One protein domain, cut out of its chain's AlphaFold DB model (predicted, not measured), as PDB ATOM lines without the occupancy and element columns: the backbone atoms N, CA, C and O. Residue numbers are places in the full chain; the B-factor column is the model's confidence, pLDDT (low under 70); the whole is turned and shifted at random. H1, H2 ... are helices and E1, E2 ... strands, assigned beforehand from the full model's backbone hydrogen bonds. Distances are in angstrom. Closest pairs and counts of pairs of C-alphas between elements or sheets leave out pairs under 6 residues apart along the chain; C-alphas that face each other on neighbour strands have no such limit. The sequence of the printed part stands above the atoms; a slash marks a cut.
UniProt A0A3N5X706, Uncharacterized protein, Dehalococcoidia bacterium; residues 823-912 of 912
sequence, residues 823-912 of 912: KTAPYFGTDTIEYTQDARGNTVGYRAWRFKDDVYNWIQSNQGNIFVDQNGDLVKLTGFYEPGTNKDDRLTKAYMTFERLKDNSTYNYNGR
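AT A GLANCE: This is residues 823 to 912 of the 912 residues of an uncharacterized protein of Dehalococcoidia bacterium (UniProt A0A3N5X706). A strongly twisted sheet of four antiparallel strands, E3 to E6, has the single helix H1 over one face, and a thin two-stranded hairpin, E1 and E2, reaches away from this body like an arm. The arm makes much of the length, and the link between E4 and E5 forms a wide loop beyond the sheet. The printed part has 90 residues, with named elements in the order E1, E2, H1, E3, E4, E5, E6; the class is mixed, helices and strands, with under half of the residues in named elements. The whole is loose, with a radius of gyration of the C-alphas of 16.7 A and spans of 56 by 28 by 21 A.

HOW THE PARTS SIT: Residues 823 to 824 form a short parallel pairing with residues 867 to 868 of E3, residues 866 to 868. E1, residues 834 to 837, and E2, residues 843 to 847, are an antiparallel hairpin, with N 836 and O 845 2.9 A apart, within hydrogen-bond range. H1, residues 852 to 860, has every O i to N i+4 pair within hydrogen-bond range. E3, E4 at residues 874 to 881, E5 at residues 894 to 900 and E6 at residues 906 to 911 form a meander, each strand the antiparallel neighbour of the one before; E3 and E6 are its edge strands. Within hydrogen-bond range are N 867 and O 875 across E3 and E4, 2.8 A apart, N 876 and O 899 across E4 and E5, 2.8 A apart, and N 909 and O 896 across E5 and E6, 2.8 A apart. E4 bends by 51 degrees at residue 878. H1 is on this sheet at a height of 10.0 A, over E5, and runs along the strands at 23 degrees to E5 on the local plane, which is fitted to just 6 C-alphas. The closest C-alphas of H1 and E4, those of Ile 859 and Phe 880, are 7.7 A apart. E1 and E2 are apart from the four strands of the meander.

IN THESE COORDINATES: E1 begins at C-alpha 834, (295.944, 384.680, 292.713). H1 measures 12.2 A from first to last C-alpha, E4 21.1 A, E5 19.5 A and E6 16.0 A. E4 begins at C-alpha 874, (311.546, 354.858, 302.232), and E6 ends at C-alpha 911, (309.312, 374.168, 300.210).

THE WHOLE: The two C-alphas farthest apart, those of Ala 839 and Asp 903, are 56.6 A apart. The printed part has no cut and ends at residue 912, the chain's last. The link from E4 to E5, residues 882 to 893, is long; the other links between named elements are tight. Mean pLDDT of the printed part is 70.4, and residues 826 to 837, 839 to 855, 883 to 893 and 910 to 912 are under 70.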
ATOM      1  N   LYS A 823     302.517 355.573 303.921       79.31
ATOM      2  CA  LYS A 823     301.964 356.733 303.210       79.31
ATOM      3  C   LYS A 823     303.020 357.311 302.265       79.31
ATOM      4  O   LYS A 823     304.198 357.385 302.615       79.31
ATOM      5  N   THR A 824     302.606 357.776 301.093       76.81
ATOM      6  CA  THR A 824     303.450 358.640 300.260       76.81
ATOM      7  C   THR A 824     303.713 359.963 300.980       76.81
ATOM      8  O   THR A 824     302.832 360.496 301.660       76.81
ATOM      9  N   ALA A 825     304.930 360.494 300.854       71.75
ATOM     10  CA  ALA A 825     305.240 361.834 301.340       71.75
ATOM     11  C   ALA A 825     304.363 362.851 300.580       71.75
ATOM     12  O   ALA A 825     304.305 362.783 299.347       71.75
ATOM     13  N   PRO A 826     303.661 363.777 301.263       65.25
ATOM     14  CA  PRO A 826     302.827 364.754 300.579       65.25
ATOM     15  C   PRO A 826     303.677 365.662 299.688       65.25
ATOM     16  O   PRO A 826     304.666 366.253 300.121       65.25
ATOM     17  N   TYR A 827     303.267 365.780 298.427       62.62
ATOM     18  CA  TYR A 827     303.875 366.698 297.476       62.62
ATOM     19  C   TYR A 827     303.277 368.094 297.669       62.62
ATOM     20  O   TYR A 827     302.189 368.392 297.173       62.62
ATOM     21  N   PHE A 828     303.990 368.952 298.398       61.91
ATOM     22  CA  PHE A 828     303.677 370.376 298.485       61.91
ATOM     23  C   PHE A 828     304.119 371.049 297.177       61.91
ATOM     24  O   PHE A 828     305.293 371.365 296.989       61.91
ATOM     25  N   GLY A 829     303.186 371.173 296.230       46.22
ATOM     26  CA  GLY A 829     303.452 371.761 294.918       46.22
ATOM     27  C   GLY A 829     303.800 373.249 294.988       46.22
ATOM     28  O   GLY A 829     303.461 373.939 295.942       46.22
ATOM     29  N   THR A 830     304.462 373.763 293.950       46.66
ATOM     30  CA  THR A 830     304.732 375.202 293.816       46.66
ATOM     31  C   THR A 830     303.448 375.971 293.494       46.66
ATOM     32  O   THR A 830     302.796 375.662 292.497       46.66
ATOM     33  N   ASP A 831     303.131 376.980 294.308       52.78
ATOM     34  CA  ASP A 831     301.838 377.676 294.337       52.78
ATOM     35  C   ASP A 831     301.334 378.299 293.021       52.78
ATOM     36  O   ASP A 831     302.067 378.925 292.248       52.78
ATOM     37  N   THR A 832     300.006 378.272 292.877       43.66
ATOM     38  CA  THR A 832     299.233 379.226 292.067       43.66
ATOM     39  C   THR A 832     299.047 380.540 292.829       43.66
ATOM     40  O   THR A 832     298.363 380.578 293.849       43.66
ATOM     41  N   ILE A 833     299.597 381.638 292.307       50.00
ATOM     42  CA  ILE A 833     299.382 382.988 292.851       50.00
ATOM     43  C   ILE A 833     298.088 383.572 292.269       50.00
ATOM     44  O   ILE A 833     298.006 383.807 291.062       50.00
ATOM     45  N   GLU A 834     297.102 383.875 293.117       46.16
ATOM     46  CA  GLU A 834     295.944 384.680 292.713       46.16
ATOM     47  C   GLU A 834     296.290 386.176 292.717       46.16
ATOM     48  O   GLU A 834     296.611 386.778 293.751       46.16
ATOM     49  N   TYR A 835     296.195 386.787 291.535       62.66
ATOM     50  CA  TYR A 835     296.387 388.218 291.326       62.66
ATOM     51  C   TYR A 835     295.052 388.951 291.456       62.66
ATOM     52  O   TYR A 835     294.130 388.721 290.677       62.66
ATOM     53  N   THR A 836     294.955 389.888 292.399       56.06
ATOM     54  CA  THR A 836     293.820 390.818 292.444       56.06
ATOM     55  C   THR A 836     294.111 391.977 291.498       56.06
ATOM     56  O   THR A 836     295.051 392.737 291.735       56.06
ATOM     57  N   GLN A 837     293.329 392.107 290.424       67.69
ATOM     58  CA  GLN A 837     293.427 393.227 289.484       67.69
ATOM     59  C   GLN A 837     292.417 394.333 289.821       67.69
ATOM     60  O   GLN A 837     291.317 394.055 290.300       67.69
ATOM     61  N   ASP A 838     292.789 395.588 289.574       75.06
ATOM     62  CA  ASP A 838     291.865 396.722 289.623       75.06
ATOM     63  C   ASP A 838     290.913 396.731 288.411       75.06
ATOM     64  O   ASP A 838     291.046 395.953 287.464       75.06
ATOM     65  N   ALA A 839     289.966 397.673 288.396       55.97
ATOM     66  CA  ALA A 839     289.027 397.866 287.285       55.97
ATOM     67  C   ALA A 839     289.686 398.296 285.947       55.97
ATOM     68  O   ALA A 839     288.981 398.565 284.976       55.97
ATOM     69  N   ARG A 840     291.021 398.401 285.890       62.41
ATOM     70  CA  ARG A 840     291.828 398.707 284.701       62.41
ATOM     71  C   ARG A 840     292.762 397.546 284.315       62.41
ATOM     72  O   ARG A 840     293.521 397.693 283.362       62.41
ATOM     73  N   GLY A 841     292.704 396.410 285.020       67.75
ATOM     74  CA  GLY A 841     293.536 395.226 284.778       67.75
ATOM     75  C   GLY A 841     294.917 395.254 285.446       67.75
ATOM     76  O   GLY A 841     295.720 394.350 285.215       67.75
ATOM     77  N   ASN A 842     295.228 396.252 286.280       69.00
ATOM     78  CA  ASN A 842     296.514 396.326 286.976       69.00
ATOM     79  C   ASN A 842     296.486 395.456 288.233       69.00
ATOM     80  O   ASN A 842     295.590 395.602 289.061       69.00
ATOM     81  N   THR A 843     297.493 394.607 288.433       69.56
ATOM     82  CA  THR A 843     297.662 393.855 289.684       69.56
ATOM     83  C   THR A 843     297.883 394.812 290.861       69.56
ATOM     84  O   THR A 843     298.933 395.443 290.961       69.56
ATOM     85  N   VAL A 844     296.911 394.885 291.773       66.88
ATOM     86  CA  VAL A 844     296.935 395.730 292.982       66.88
ATOM     87  C   VAL A 844     297.131 394.941 294.279       66.88
ATOM     88  O   VAL A 844     297.358 395.535 295.330       66.88
ATOM     89  N   GLY A 845     297.093 393.608 294.221       55.25
ATOM     90  CA  GLY A 845     297.383 392.757 295.372       55.25
ATOM     91  C   GLY A 845     297.695 391.314 294.989       55.25
ATOM     92  O   GLY A 845     297.222 390.810 293.969       55.25
ATOM     93  N   TYR A 846     298.477 390.654 295.840       54.72
ATOM     94  CA  TYR A 846     298.700 389.211 295.833       54.72
ATOM     95  C   TYR A 846     298.120 388.617 297.120       54.72
ATOM     96  O   TYR A 846     298.336 389.159 298.205       54.72
ATOM     97  N   ARG A 847     297.385 387.505 297.012       43.56
ATOM     98  CA  ARG A 847     296.872 386.760 298.170       43.56
ATOM     99  C   ARG A 847     297.558 385.396 298.231       43.56
ATOM    100  O   ARG A 847     297.125 384.455 297.577       43.56
ATOM    101  N   ALA A 848     298.621 385.301 299.025       47.81
ATOM    102  CA  ALA A 848     299.169 384.011 299.435       47.81
ATOM    103  C   ALA A 848     298.284 383.424 300.546       47.81
ATOM    104  O   ALA A 848     297.907 384.137 301.483       47.81
ATOM    105  N   TRP A 849     297.928 382.144 300.438       42.00
ATOM    106  CA  TRP A 849     297.156 381.450 301.469       42.00
ATOM    107  C   TRP A 849     298.040 381.177 302.698       42.00
ATOM    108  O   TRP A 849     299.245 380.961 302.572       42.00
ATOM    109  N   ARG A 850     297.462 381.201 303.908       48.47
ATOM    110  CA  ARG A 850     298.202 380.946 305.160       48.47
ATOM    111  C   ARG A 850     298.516 379.450 305.330       48.47
ATOM    112  O   ARG A 850     297.946 378.796 306.189       48.47
ATOM    113  N   PHE A 851     299.461 378.928 304.552       54.19
ATOM    114  CA  PHE A 851     299.948 377.549 304.698       54.19
ATOM    115  C   PHE A 851     300.881 377.337 305.904       54.19
ATOM    116  O   PHE A 851     301.123 376.195 306.287       54.19
ATOM    117  N   LYS A 852     301.410 378.411 306.515       57.91
ATOM    118  CA  LYS A 852     302.463 378.314 307.543       57.91
ATOM    119  C   LYS A 852     302.053 377.470 308.755       57.91
ATOM    120  O   LYS A 852     302.827 376.608 309.164       57.91
ATOM    121  N   ASP A 853     300.860 377.693 309.299       60.69
ATOM    122  CA  ASP A 853     300.431 377.043 310.541       60.69
ATOM    123  C   ASP A 853     300.071 375.563 310.304       60.69
ATOM    124  O   ASP A 853     300.502 374.692 311.059       60.69
ATOM    125  N   ASP A 854     299.371 375.252 309.209       64.88
ATOM    126  CA  ASP A 854     298.977 373.878 308.865       64.88
ATOM    127  C   ASP A 854     300.173 373.002 308.469       64.88
ATOM    128  O   ASP A 854     300.270 371.855 308.909       64.88
ATOM    129  N   VAL A 855     301.128 373.539 307.698       68.50
ATOM    130  CA  VAL A 855     302.369 372.823 307.353       68.50
ATOM    131  C   VAL A 855     303.221 372.600 308.601       68.50
ATOM    132  O   VAL A 855     303.721 371.495 308.800       68.50
ATOM    133  N   TYR A 856     303.346 373.596 309.486       71.69
ATOM    134  CA  TYR A 856     304.083 373.438 310.741       71.69
ATOM    135  C   TYR A 856     303.448 372.372 311.650       71.69
ATOM    136  O   TYR A 856     304.145 371.474 312.123       71.69
ATOM    137  N   ASN A 857     302.123 372.404 311.828       73.62
ATOM    138  CA  ASN A 857     301.388 371.410 312.614       73.62
ATOM    139  C   ASN A 857     301.462 370.003 311.994       73.62
ATOM    140  O   ASN A 857     301.605 369.013 312.719       73.62
ATOM    141  N   TRP A 858     301.420 369.892 310.661       81.69
ATOM    142  CA  TRP A 858     301.621 368.622 309.963       81.69
ATOM    143  C   TRP A 858     303.034 368.068 310.196       81.69
ATOM    144  O   TRP A 858     303.177 366.895 310.529       81.69
ATOM    145  N   ILE A 859     304.069 368.907 310.104       75.62
ATOM    146  CA  ILE A 859     305.466 368.513 310.341       75.62
ATOM    147  C   ILE A 859     305.670 368.051 311.791       75.62
ATOM    148  O   ILE A 859     306.217 366.972 312.007       75.62
ATOM    149  N   GLN A 860     305.181 368.812 312.778       76.19
ATOM    150  CA  GLN A 860     305.278 368.456 314.202       76.19
ATOM    151  C   GLN A 860     304.580 367.122 314.514       76.19
ATOM    152  O   GLN A 860     305.140 366.273 315.200       76.19
ATOM    153  N   SER A 861     303.387 366.893 313.956       78.94
ATOM    154  CA  SER A 861     302.637 365.640 314.144       78.94
ATOM    155  C   SER A 861     303.187 364.441 313.354       78.94
ATOM    156  O   SER A 861     302.685 363.328 313.516       78.94
ATOM    157  N   ASN A 862     304.205 364.639 312.507       81.44
ATOM    158  CA  ASN A 862     304.792 363.590 311.670       81.44
ATOM    159  C   ASN A 862     306.313 363.425 311.822       81.44
ATOM    160  O   ASN A 862     306.908 362.618 311.102       81.44
ATOM    161  N   GLN A 863     306.964 364.140 312.743       84.25
ATOM    162  CA  GLN A 863     308.392 363.953 312.989       84.25
ATOM    163  C   GLN A 863     308.660 362.522 313.491       84.25
ATOM    164  O   GLN A 863     308.014 362.037 314.415       84.25
ATOM    165  N   GLY A 864     309.600 361.829 312.850       84.00
ATOM    166  CA  GLY A 864     309.893 360.415 313.090       84.00
ATOM    167  C   GLY A 864     309.089 359.422 312.239       84.00
ATOM    168  O   GLY A 864     309.516 358.270 312.147       84.00
ATOM    169  N   ASN A 865     308.007 359.840 311.567       88.75
ATOM    170  CA  ASN A 865     307.229 358.961 310.685       88.75
ATOM    171  C   ASN A 865     307.990 358.613 309.394       88.75
ATOM    172  O   ASN A 865     308.829 359.380 308.909       88.75
ATOM    173  N   ILE A 866     307.656 357.445 308.832       89.31
ATOM    174  CA  ILE A 866     308.245 356.893 307.606       89.31
ATOM    175  C   ILE A 866     307.275 357.079 306.437       89.31
ATOM    176  O   ILE A 866     306.095 356.731 306.528       89.31
ATOM    177  N   PHE A 867     307.800 357.582 305.327       90.56
ATOM    178  CA  PHE A 867     307.079 357.871 304.095       90.56
ATOM    179  C   PHE A 867     307.754 357.215 302.890       90.56
ATOM    180  O   PHE A 867     308.938 356.886 302.936       90.56
ATOM    181  N   VAL A 868     307.017 357.080 301.790       86.94
ATOM    182  CA  VAL A 868     307.579 356.758 300.468       86.94
ATOM    183  C   VAL A 868     307.833 358.066 299.708       86.94
ATOM    184  O   VAL A 868     306.903 358.858 299.534       86.94
ATOM    185  N   ASP A 869     309.073 358.309 299.274       85.75
ATOM    186  CA  ASP A 869     309.437 359.472 298.454       85.75
ATOM    187  C   ASP A 869     309.030 359.296 296.974       85.75
ATOM    188  O   ASP A 869     308.574 358.239 296.539       85.75
ATOM    189  N   GLN A 870     309.199 360.348 296.168       82.25
ATOM    190  CA  GLN A 870     308.840 360.343 294.740       82.25
ATOM    191  C   GLN A 870     309.628 359.340 293.867       82.25
ATOM    192  O   GLN A 870     309.247 359.099 292.725       82.25
ATOM    193  N   ASN A 871     310.721 358.769 294.381       82.31
ATOM    194  CA  ASN A 871     311.522 357.733 293.723       82.31
ATOM    195  C   ASN A 871     311.121 356.316 294.180       82.31
ATOM    196  O   ASN A 871     311.686 355.338 293.693       82.31
ATOM    197  N   GLY A 872     310.172 356.202 295.116       83.12
ATOM    198  CA  GLY A 872     309.809 354.949 295.771       83.12
ATOM    199  C   GLY A 872     310.710 354.578 296.955       83.12
ATOM    200  O   GLY A 872     310.564 353.477 297.484       83.12
ATOM    201  N   ASP A 873     311.633 355.452 297.378       87.94
ATOM    202  CA  ASP A 873     312.526 355.164 298.502       87.94
ATOM    203  C   ASP A 873     311.828 355.478 299.849       87.94
ATOM    204  O   ASP A 873     311.142 356.490 299.998       87.94
ATOM    205  N   LEU A 874     312.025 354.626 300.862       86.75
ATOM    206  CA  LEU A 874     311.546 354.858 302.232       86.75
ATOM    207  C   LEU A 874     312.392 355.917 302.956       86.75
ATOM    208  O   LEU A 874     313.616 355.774 303.077       86.75
ATOM    209  N   VAL A 875     311.725 356.951 303.472       90.94
ATOM    210  CA  VAL A 875     312.339 358.127 304.101       90.94
ATOM    211  C   VAL A 875     311.694 358.468 305.442       90.94
ATOM    212  O   VAL A 875     310.474 358.435 305.582       90.94
ATOM    213  N   LYS A 876     312.510 358.829 306.433       91.69
ATOM    214  CA  LYS A 876     312.080 359.264 307.769       91.69
ATOM    215  C   LYS A 876     312.165 360.785 307.870       91.69
ATOM    216  O   LYS A 876     313.204 361.351 307.535       91.69
ATOM    217  N   LEU A 877     311.106 361.455 308.328       92.12
ATOM    218  CA  LEU A 877     311.136 362.903 308.583       92.12
ATOM    219  C   LEU A 877     311.928 363.171 309.872       92.12
ATOM    220  O   LEU A 877     311.460 362.836 310.960       92.12
ATOM    221  N   THR A 878     313.129 363.744 309.767       89.62
ATOM    222  CA  THR A 878     314.051 363.897 310.910       89.62
ATOM    223  C   THR A 878     314.086 365.306 311.492       89.62
ATOM    224  O   THR A 878     314.313 365.446 312.695       89.62
ATOM    225  N   GLY A 879     313.806 366.349 310.704       85.19
ATOM    226  CA  GLY A 879     313.847 367.721 311.212       85.19
ATOM    227  C   GLY A 879     313.222 368.784 310.315       85.19
ATOM    228  O   GLY A 879     312.829 368.532 309.175       85.19
ATOM    229  N   PHE A 880     313.156 369.994 310.865       84.81
ATOM    230  CA  PHE A 880     312.633 371.201 310.236       84.81
ATOM    231  C   PHE A 880     313.564 372.378 310.528       84.81
ATOM    232  O   PHE A 880     314.008 372.541 311.667       84.81
ATOM    233  N   TYR A 881     313.844 373.203 309.521       78.75
ATOM    234  CA  TYR A 881     314.675 374.393 309.667       78.75
ATOM    235  C   TYR A 881     314.092 375.585 308.898       78.75
ATOM    236  O   TYR A 881     313.829 375.512 307.697       78.75
ATOM    237  N   GLU A 882     313.931 376.701 309.607       73.19
ATOM    238  CA  GLU A 882     313.534 378.002 309.070       73.19
ATOM    239  C   GLU A 882     314.760 378.934 309.174       73.19
ATOM    240  O   GLU A 882     315.121 379.340 310.283       73.19
ATOM    241  N   PRO A 883     315.469 379.245 308.069       58.31
ATOM    242  CA  PRO A 883     316.574 380.190 308.104       58.31
ATOM    243  C   PRO A 883     316.026 381.587 308.391       58.31
ATOM    244  O   PRO A 883     315.013 381.993 307.820       58.31
ATOM    245  N   GLY A 884     316.724 382.335 309.249       52.84
ATOM    246  CA  GLY A 884     316.316 383.685 309.638       52.84
ATOM    247  C   GLY A 884     316.025 384.585 308.433       52.84
ATOM    248  O   GLY A 884     316.763 384.587 307.445       52.84
ATOM    249  N   THR A 885     314.940 385.355 308.524       48.53
ATOM    250  CA  THR A 885     314.463 386.233 307.454       48.53
ATOM    251  C   THR A 885     315.515 387.273 307.070       48.53
ATOM    252  O   THR A 885     315.822 388.194 307.828       48.53
ATOM    253  N   ASN A 886     316.044 387.162 305.851       46.62
ATOM    254  CA  ASN A 886     316.814 388.249 305.262       46.62
ATOM    255  C   ASN A 886     315.844 389.384 304.893       46.62
ATOM    256  O   ASN A 886     314.837 389.131 304.236       46.62
ATOM    257  N   LYS A 887     316.122 390.624 305.319       51.31
ATOM    258  CA  LYS A 887     315.149 391.738 305.263       51.31
ATOM    259  C   LYS A 887     314.673 392.104 303.850       51.31
ATOM    260  O   LYS A 887     313.607 392.703 303.723       51.31
ATOM    261  N   ASP A 888     315.425 391.715 302.824       52.31
ATOM    262  CA  ASP A 888     315.126 392.014 301.423       52.31
ATOM    263  C   ASP A 888     314.355 390.893 300.689       52.31
ATOM    264  O   ASP A 888     313.803 391.137 299.616       52.31
ATOM    265  N   ASP A 889     314.270 389.678 301.250       49.59
ATOM    266  CA  ASP A 889     313.631 388.516 300.604       49.59
ATOM    267  C   ASP A 889     312.238 388.280 301.229       49.59
ATOM    268  O   ASP A 889     312.106 387.736 302.325       49.59
ATOM    269  N   ARG A 890     311.162 388.705 300.543       52.66
ATOM    270  CA  ARG A 890     309.761 388.629 301.039       52.66
ATOM    271  C   ARG A 890     309.168 387.205 301.086       52.66
ATOM    272  O   ARG A 890     307.952 387.059 301.188       52.66
ATOM    273  N   LEU A 891     310.001 386.171 300.981       53.28
ATOM    274  CA  LEU A 891     309.612 384.759 300.953       53.28
ATOM    275  C   LEU A 891     310.394 383.984 302.015       53.28
ATOM    276  O   LEU A 891     311.613 383.825 301.919       53.28
ATOM    277  N   THR A 892     309.684 383.478 303.020       56.84
ATOM    278  CA  THR A 892     310.268 382.658 304.083       56.84
ATOM    279  C   THR A 892     310.379 381.210 303.614       56.84
ATOM    280  O   THR A 892     309.383 380.500 303.543       56.84
ATOM    281  N   LYS A 893     311.595 380.769 303.279       65.81
ATOM    282  CA  LYS A 893     311.863 379.394 302.827       65.81
ATOM    283  C   LYS A 893     311.883 378.446 304.022       65.81
ATOM    284  O   LYS A 893     312.597 378.707 304.988       65.81
ATOM    285  N   ALA A 894     311.173 377.329 303.925       70.88
ATOM    286  CA  ALA A 894     311.153 376.292 304.950       70.88
ATOM    287  C   ALA A 894     311.799 375.001 304.424       70.88
ATOM    288  O   ALA A 894     311.526 374.563 303.304       70.88
ATOM    289  N   TYR A 895     312.658 374.392 305.240       79.75
ATOM    290  CA  TYR A 895     313.416 373.197 304.882       79.75
ATOM    291  C   TYR A 895     312.946 372.027 305.747       79.75
ATOM    292  O   TYR A 895     313.040 372.083 306.973       79.75
ATOM    293  N   MET A 896     312.464 370.959 305.111       86.75
ATOM    294  CA  MET A 896     312.214 369.672 305.771       86.75
ATOM    295  C   MET A 896     313.398 368.743 305.511       86.75
ATOM    296  O   MET A 896     313.773 368.544 304.355       86.75
ATOM    297  N   THR A 897     313.971 368.154 306.556       87.31
ATOM    298  CA  THR A 897     315.068 367.185 306.430       87.31
ATOM    299  C   THR A 897     314.517 365.767 306.502       87.31
ATOM    300  O   THR A 897     313.839 365.400 307.465       87.31
ATOM    301  N   PHE A 898     314.839 364.965 305.490       91.69
ATOM    302  CA  PHE A 898     314.490 363.550 305.410       91.69
ATOM    303  C   PHE A 898     315.757 362.688 305.425       91.69
ATOM    304  O   PHE A 898     316.753 363.041 304.792       91.69
ATOM    305  N   GLU A 899     315.713 361.548 306.114       92.56
ATOM    306  CA  GLU A 899     316.752 360.508 306.095       92.56
ATOM    307  C   GLU A 899     316.265 359.294 305.291       92.56
ATOM    308  O   GLU A 899     315.202 358.739 305.576       92.56
ATOM    309  N   ARG A 900     317.036 358.860 304.292       90.38
ATOM    310  CA  ARG A 900     316.755 357.655 303.497       90.38
ATOM    311  C   ARG A 900     317.146 356.404 304.274       90.38
ATOM    312  O   ARG A 900     318.326 356.169 304.516       90.38
ATOM    313  N   LEU A 901     316.182 355.531 304.571       86.06
ATOM    314  CA  LEU A 901     316.417 354.302 305.353       86.06
ATOM    315  C   LEU A 901     317.301 353.259 304.637       86.06
ATOM    316  O   LEU A 901     317.726 352.276 305.238       86.06
ATOM    317  N   LYS A 902     317.568 353.461 303.343       85.31
ATOM    318  CA  LYS A 902     318.377 352.578 302.492       85.31
ATOM    319  C   LYS A 902     319.882 352.747 302.696       85.31
ATOM    320  O   LYS A 902     320.634 351.781 302.601       85.31
ATOM    321  N   ASP A 903     320.326 353.983 302.909       85.81
ATOM    322  CA  ASP A 903     321.744 354.360 302.935       85.81
ATOM    323  C   ASP A 903     322.110 355.335 304.070       85.81
ATOM    324  O   ASP A 903     323.301 355.578 304.289       85.81
ATOM    325  N   ASN A 904     321.116 355.815 304.828       84.88
ATOM    326  CA  ASN A 904     321.194 356.871 305.843       84.88
ATOM    327  C   ASN A 904     321.659 358.227 305.276       84.88
ATOM    328  O   ASN A 904     322.198 359.064 306.000       84.88
ATOM    329  N   SER A 905     321.462 358.467 303.975       86.62
ATOM    330  CA  SER A 905     321.685 359.791 303.396       86.62
ATOM    331  C   SER A 905     320.569 360.752 303.811       86.62
ATOM    332  O   SER A 905     319.382 360.419 303.770       86.62
ATOM    333  N   THR A 906     320.950 361.962 304.212       87.75
ATOM    334  CA  THR A 906     320.008 363.045 304.492       87.75
ATOM    335  C   THR A 906     319.888 363.974 303.292       87.75
ATOM    336  O   THR A 906     320.880 364.328 302.652       87.75
ATOM    337  N   TYR A 907     318.664 364.399 302.988       82.94
ATOM    338  CA  TYR A 907     318.405 365.442 302.001       82.94
ATOM    339  C   TYR A 907     317.354 366.421 302.520       82.94
ATOM    340  O   TYR A 907     316.444 366.060 303.268       82.94
ATOM    341  N   ASN A 908     317.494 367.682 302.115       83.44
ATOM    342  CA  ASN A 908     316.545 368.732 302.459       83.44
ATOM    343  C   ASN A 908     315.558 368.917 301.306       83.44
ATOM    344  O   ASN A 908     315.962 369.171 300.170       83.44
ATOM    345  N   TYR A 909     314.268 368.802 301.605       78.75
ATOM    346  CA  TYR A 909     313.201 369.198 300.701       78.75
ATOM    347  C   TYR A 909     312.943 370.698 300.866       78.75
ATOM    348  O   TYR A 909     312.637 371.168 301.965       78.75
ATOM    349  N   ASN A 910     313.074 371.440 299.768       69.19
ATOM    350  CA  ASN A 910     312.856 372.882 299.737       69.19
ATOM    351  C   ASN A 910     311.388 373.170 299.399       69.19
ATOM    352  O   ASN A 910     311.025 373.176 298.222       69.19
ATOM    353  N   GLY A 911     310.572 373.455 300.417       61.56
ATOM    354  CA  GLY A 911     309.312 374.168 300.210       61.56
ATOM    355  C   GLY A 911     309.606 375.644 299.922       61.56
ATOM    356  O   GLY A 911     310.489 376.235 300.554       61.56
ATOM    357  N   ARG A 912     308.907 376.228 298.946       47.69
ATOM    358  CA  ARG A 912     308.904 377.679 298.703       47.69
ATOM    359  C   ARG A 912     307.662 378.317 299.291       47.69
ATOM    360  O   ARG A 912     306.630 377.619 299.280       47.69
TER     361      ARG A 912